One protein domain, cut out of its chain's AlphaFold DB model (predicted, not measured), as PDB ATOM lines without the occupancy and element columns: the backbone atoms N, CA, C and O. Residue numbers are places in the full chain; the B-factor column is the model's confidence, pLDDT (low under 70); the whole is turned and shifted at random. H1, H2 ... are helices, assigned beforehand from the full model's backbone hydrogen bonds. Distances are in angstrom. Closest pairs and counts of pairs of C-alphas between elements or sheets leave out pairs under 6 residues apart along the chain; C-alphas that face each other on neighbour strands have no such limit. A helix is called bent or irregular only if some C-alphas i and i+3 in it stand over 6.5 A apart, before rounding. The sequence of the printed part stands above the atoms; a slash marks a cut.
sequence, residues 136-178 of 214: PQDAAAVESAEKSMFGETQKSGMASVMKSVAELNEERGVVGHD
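What this domain is: This is residues 136 to 178 of the 214 residues of the protein "SMP domain-containing protein" of Salvia splendens (UniProt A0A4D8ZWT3). This is a helical hairpin: two helices of nearly equal length, H1 and H2, lie side by side and run opposite ways, joined at one end by the loop of residues 151 to 157. At the other end, residues 172 to 178 follow H2 as a tail that turns back towards the beginning of H1. The printed part has 43 residues with two named helices, H1 then H2, and no named strand; the class is all helix. It is only just compact, close to loose, with a radius of gyration of the C-alphas of 11.0 A, and its outline is flat, with spans of 33 by 19 by 9 A.

How they stand to each other: H1, residues 136 to 150, and H2, residues 158 to 171, touch, with 19 pairs of C-alphas within 8 A. Their closest C-alphas are those of Glu 143 and Ala 159, 4.8 A apart. Their lines stand at a shallow tilt of 12 degrees, and they run opposite ways. The two form a helical hairpin, with centres 12.7 A apart. In H1 and H2 every O i to N i+4 pair is within hydrogen-bond range.

Where its parts are: H1 begins with C-alpha 136 at (62.193, -76.757, 54.249) and measures 20.6 A to C-alpha 150. H2 begins with C-alpha 158 at (60.558, -78.713, 41.854) and measures 20.0 A to C-alpha 171 at (73.605, -75.190, 56.545). Neither helix is bent.

The domain as a whole: The two C-alphas farthest apart are those of Gly 151 and Gly 173, at 33.4 A. The first and last printed C-alphas, of Pro 136 and Asp 178, are 10.8 A apart. The printed part has no cut, and the link from H1 to H2, with 7 residues, is short. The mean pLDDT of the printed part is 70.3; 17 residues are under 70, namely 146, 149 to 150, 152 to 157 and 171 to 178.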
ATOM      1  N   PRO A 136      62.465 -75.317  54.325       77.50
ATOM      2  CA  PRO A 136      62.193 -76.757  54.249       77.50
ATOM      3  C   PRO A 136      60.696 -77.076  54.189       77.50
ATOM      4  O   PRO A 136      60.282 -78.026  53.523       77.50
ATOM      5  N   GLN A 137      59.871 -76.268  54.862       78.88
ATOM      6  CA  GLN A 137      58.420 -76.424  54.853       78.88
ATOM      7  C   GLN A 137      57.835 -76.137  53.468       78.88
ATOM      8  O   GLN A 137      56.950 -76.866  53.019       78.88
ATOM      9  N   ASP A 138      58.364 -75.136  52.766       79.94
ATOM     10  CA  ASP A 138      57.966 -74.862  51.389       79.94
ATOM     11  C   ASP A 138      58.329 -76.022  50.457       79.94
ATOM     12  O   ASP A 138      57.506 -76.452  49.646       79.94
ATOM     13  N   ALA A 139      59.531 -76.587  50.618       78.12
ATOM     14  CA  ALA A 139      59.956 -77.766  49.871       78.12
ATOM     15  C   ALA A 139      59.019 -78.963  50.118       78.12
ATOM     16  O   ALA A 139      58.629 -79.646  49.171       78.12
ATOM     17  N   ALA A 140      58.595 -79.182  51.367       78.12
ATOM     18  CA  ALA A 140      57.660 -80.245  51.738       78.12
ATOM     19  C   ALA A 140      56.227 -80.003  51.217       78.12
ATOM     20  O   ALA A 140      55.529 -80.946  50.823       78.12
ATOM     21  N   ALA A 141      55.778 -78.745  51.190       77.94
ATOM     22  CA  ALA A 141      54.485 -78.361  50.631       77.94
ATOM     23  C   ALA A 141      54.446 -78.607  49.115       77.94
ATOM     24  O   ALA A 141      53.484 -79.186  48.603       77.94
ATOM     25  N   VAL A 142      55.518 -78.241  48.409       80.25
ATOM     26  CA  VAL A 142      55.660 -78.494  46.971       80.25
ATOM     27  C   VAL A 142      55.827 -79.984  46.679       80.25
ATOM     28  O   VAL A 142      55.208 -80.468  45.739       80.25
ATOM     29  N   GLU A 143      56.551 -80.740  47.509       81.69
ATOM     30  CA  GLU A 143      56.622 -82.206  47.407       81.69
ATOM     31  C   GLU A 143      55.235 -82.852  47.504       81.69
ATOM     32  O   GLU A 143      54.874 -83.708  46.693       81.69
ATOM     33  N   SER A 144      54.428 -82.414  48.471       73.88
ATOM     34  CA  SER A 144      53.070 -82.923  48.673       73.88
ATOM     35  C   SER A 144      52.147 -82.574  47.501       73.88
ATOM     36  O   SER A 144      51.360 -83.415  47.061       73.88
ATOM     37  N   ALA A 145      52.263 -81.359  46.958       74.56
ATOM     38  CA  ALA A 145      51.520 -80.938  45.774       74.56
ATOM     39  C   ALA A 145      51.946 -81.718  44.519       74.56
ATOM     40  O   ALA A 145      51.093 -82.199  43.772       74.56
ATOM     41  N   GLU A 146      53.252 -81.904  44.317       69.06
ATOM     42  CA  GLU A 146      53.824 -82.658  43.200       69.06
ATOM     43  C   GLU A 146      53.356 -84.115  43.237       69.06
ATOM     44  O   GLU A 146      52.829 -84.627  42.251       69.06
ATOM     45  N   LYS A 147      53.416 -84.746  44.411       77.31
ATOM     46  CA  LYS A 147      52.912 -86.102  44.625       77.31
ATOM     47  C   LYS A 147      51.402 -86.212  44.401       77.31
ATOM     48  O   LYS A 147      50.941 -87.225  43.886       77.31
ATOM     49  N   SER A 148      50.619 -85.187  44.744       71.88
ATOM     50  CA  SER A 148      49.174 -85.175  44.469       71.88
ATOM     51  C   SER A 148      48.847 -84.988  42.984       71.88
ATOM     52  O   SER A 148      47.809 -85.475  42.540       71.88
ATOM     53  N   MET A 149      49.681 -84.268  42.230       67.62
ATOM     54  CA  MET A 149      49.480 -84.042  40.796       67.62
ATOM     55  C   MET A 149      49.986 -85.203  39.936       67.62
ATOM     56  O   MET A 149      49.332 -85.566  38.962       67.62
ATOM     57  N   PHE A 150      51.132 -85.787  40.293       62.50
ATOM     58  CA  PHE A 150      51.821 -86.805  39.495       62.50
ATOM     59  C   PHE A 150      51.754 -88.216  40.096       62.50
ATOM     60  O   PHE A 150      52.251 -89.160  39.487       62.50
ATOM     61  N   GLY A 151      51.147 -88.389  41.274       70.62
ATOM     62  CA  GLY A 151      51.049 -89.668  41.992       70.62
ATOM     63  C   GLY A 151      52.344 -90.097  42.694       70.62
ATOM     64  O   GLY A 151      52.299 -90.826  43.685       70.62
ATOM     65  N   GLU A 152      53.490 -89.601  42.233       64.50
ATOM     66  CA  GLU A 152      54.821 -89.843  42.785       64.50
ATOM     67  C   GLU A 152      55.630 -88.542  42.822       64.50
ATOM     68  O   GLU A 152      55.422 -87.642  42.009       64.50
ATOM     69  N   THR A 153      56.575 -88.446  43.759       58.66
ATOM     70  CA  THR A 153      57.539 -87.339  43.795       58.66
ATOM     71  C   THR A 153      58.605 -87.570  42.726       58.66
ATOM     72  O   THR A 153      59.293 -88.598  42.747       58.66
ATOM     73  N   GLN A 154      58.807 -86.624  41.810       60.72
ATOM     74  CA  GLN A 154      59.912 -86.713  40.866       60.72
ATOM     75  C   GLN A 154      61.216 -86.347  41.580       60.72
ATOM     76  O   GLN A 154      61.380 -85.276  42.160       60.72
ATOM     77  N   LYS A 155      62.211 -87.232  41.486       59.69
ATOM     78  CA  LYS A 155      63.536 -87.057  42.121       59.69
ATOM     79  C   LYS A 155      64.326 -85.849  41.587       59.69
ATOM     80  O   LYS A 155      65.307 -85.443  42.200       59.69
ATOM     81  N   SER A 156      63.890 -85.282  40.461       65.62
ATOM     82  CA  SER A 156      64.425 -84.066  39.835       65.62
ATOM     83  C   SER A 156      63.357 -82.967  39.688       65.62
ATOM     84  O   SER A 156      63.560 -82.013  38.937       65.62
ATOM     85  N   GLY A 157      62.209 -83.124  40.351       69.44
ATOM     86  CA  GLY A 157      61.113 -82.163  40.322       69.44
ATOM     87  C   GLY A 157      61.425 -80.896  41.113       69.44
ATOM     88  O   GLY A 157      62.497 -80.736  41.706       69.44
ATOM     89  N   MET A 158      60.454 -79.990  41.146       72.50
ATOM     90  CA  MET A 158      60.558 -78.713  41.854       72.50
ATOM     91  C   MET A 158      60.876 -78.915  43.339       72.50
ATOM     92  O   MET A 158      61.706 -78.195  43.898       72.50
ATOM     93  N   ALA A 159      60.282 -79.947  43.941       75.44
ATOM     94  CA  ALA A 159      60.520 -80.325  45.326       75.44
ATOM     95  C   ALA A 159      61.994 -80.658  45.611       75.44
ATOM     96  O   ALA A 159      62.532 -80.267  46.642       75.44
ATOM     97  N   SER A 160      62.675 -81.332  44.679       78.19
ATOM     98  CA  SER A 160      64.082 -81.725  44.833       78.19
ATOM     99  C   SER A 160      65.013 -80.508  44.840       78.19
ATOM    100  O   SER A 160      65.898 -80.392  45.690       78.19
ATOM    101  N   VAL A 161      64.754 -79.545  43.948       81.69
ATOM    102  CA  VAL A 161      65.502 -78.281  43.889       81.69
ATOM    103  C   VAL A 161      65.273 -77.464  45.160       81.69
ATOM    104  O   VAL A 161      66.235 -77.011  45.777       81.69
ATOM    105  N   MET A 162      64.019 -77.319  45.595       82.75
ATOM    106  CA  MET A 162      63.694 -76.589  46.822       82.75
ATOM    107  C   MET A 162      64.286 -77.250  48.065       82.75
ATOM    108  O   MET A 162      64.749 -76.539  48.947       82.75
ATOM    109  N   LYS A 163      64.338 -78.586  48.123       83.12
ATOM    110  CA  LYS A 163      64.923 -79.328  49.245       83.12
ATOM    111  C   LYS A 163      66.429 -79.110  49.360       83.12
ATOM    112  O   LYS A 163      66.907 -78.814  50.445       83.12
ATOM    113  N   SER A 164      67.155 -79.179  48.244       78.75
ATOM    114  CA  SER A 164      68.597 -78.897  48.232       78.75
ATOM    115  C   SER A 164      68.896 -77.440  48.595       78.75
ATOM    116  O   SER A 164      69.867 -77.154  49.288       78.75
ATOM    117  N   VAL A 165      68.044 -76.510  48.162       79.56
ATOM    118  CA  VAL A 165      68.191 -75.092  48.501       79.56
ATOM    119  C   VAL A 165      67.845 -74.817  49.966       79.56
ATOM    120  O   VAL A 165      68.558 -74.058  50.615       79.56
ATOM    121  N   ALA A 166      66.792 -75.440  50.493       77.75
ATOM    122  CA  ALA A 166      66.418 -75.351  51.898       77.75
ATOM    123  C   ALA A 166      67.531 -75.902  52.799       77.75
ATOM    124  O   ALA A 166      67.942 -75.215  53.723       77.75
ATOM    125  N   GLU A 167      68.088 -77.070  52.472       79.06
ATOM    126  CA  GLU A 167      69.216 -77.675  53.191       79.06
ATOM    127  C   GLU A 167      70.460 -76.771  53.160       79.06
ATOM    128  O   GLU A 167      71.111 -76.564  54.180       79.06
ATOM    129  N   LEU A 168      70.746 -76.125  52.023       75.56
ATOM    130  CA  LEU A 168      71.817 -75.125  51.925       75.56
ATOM    131  C   LEU A 168      71.528 -73.851  52.736       75.56
ATOM    132  O   LEU A 168      72.459 -73.207  53.220       75.56
ATOM    133  N   ASN A 169      70.263 -73.447  52.857       75.50
ATOM    134  CA  ASN A 169      69.865 -72.299  53.671       75.50
ATOM    135  C   ASN A 169      69.947 -72.623  55.176       75.50
ATOM    136  O   ASN A 169      70.352 -71.755  55.956       75.50
ATOM    137  N   GLU A 170      69.646 -73.866  55.562       70.75
ATOM    138  CA  GLU A 170      69.840 -74.408  56.913       70.75
ATOM    139  C   GLU A 170      71.327 -74.522  57.270       70.75
ATOM    140  O   GLU A 170      71.752 -74.040  58.320       70.75
ATOM    141  N   GLU A 171      72.151 -75.063  56.367       64.12
ATOM    142  CA  GLU A 171      73.605 -75.190  56.545       64.12
ATOM    143  C   GLU A 171      74.282 -73.821  56.715       64.12
ATOM    144  O   GLU A 171      75.240 -73.661  57.473       64.12
ATOM    145  N   ARG A 172      73.757 -72.793  56.041       59.22
ATOM    146  CA  ARG A 172      74.245 -71.411  56.158       59.22
ATOM    147  C   ARG A 172      73.748 -70.695  57.415       59.22
ATOM    148  O   ARG A 172      74.140 -69.546  57.628       59.22
ATOM    149  N   GLY A 173      72.901 -71.337  58.224       58.03
ATOM    150  CA  GLY A 173      72.299 -70.757  59.424       58.03
ATOM    151  C   GLY A 173      71.408 -69.549  59.127       58.03
ATOM    152  O   GLY A 173      71.259 -68.677  59.980       58.03
ATOM    153  N   VAL A 174      70.885 -69.453  57.899       55.47
ATOM    154  CA  VAL A 174      70.007 -68.355  57.460       55.47
ATOM    155  C   VAL A 174      68.538 -68.692  57.710       55.47
ATOM    156  O   VAL A 174      67.735 -67.784  57.897       55.47
ATOM    157  N   VAL A 175      68.213 -69.984  57.754       52.06
ATOM    158  CA  VAL A 175      66.916 -70.524  58.166       52.06
ATOM    159  C   VAL A 175      67.198 -71.560  59.250       52.06
ATOM    160  O   VAL A 175      67.967 -72.490  59.023       52.06
ATOM    161  N   GLY A 176      66.647 -71.386  60.449       49.12
ATOM    162  CA  GLY A 176      66.763 -72.386  61.514       49.12
ATOM    163  C   GLY A 176      65.696 -73.474  61.374       49.12
ATOM    164  O   GLY A 176      64.597 -73.199  60.902       49.12
ATOM    165  N   HIS A 177      65.955 -74.687  61.877       48.97
ATOM    166  CA  HIS A 177      64.908 -75.717  62.034       48.97
ATOM    167  C   HIS A 177      63.728 -75.253  62.928       48.97
ATOM    168  O   HIS A 177      62.670 -75.879  62.921       48.97
ATOM    169  N   ASP A 178      63.913 -74.147  63.661       48.62
ATOM    170  CA  ASP A 178      62.936 -73.463  64.516       48.62
ATOM    171  C   ASP A 178      62.389 -72.147  63.924       48.62
ATOM    172  O   ASP A 178      61.664 -71.433  64.625       48.62
TER     173      ASP A 178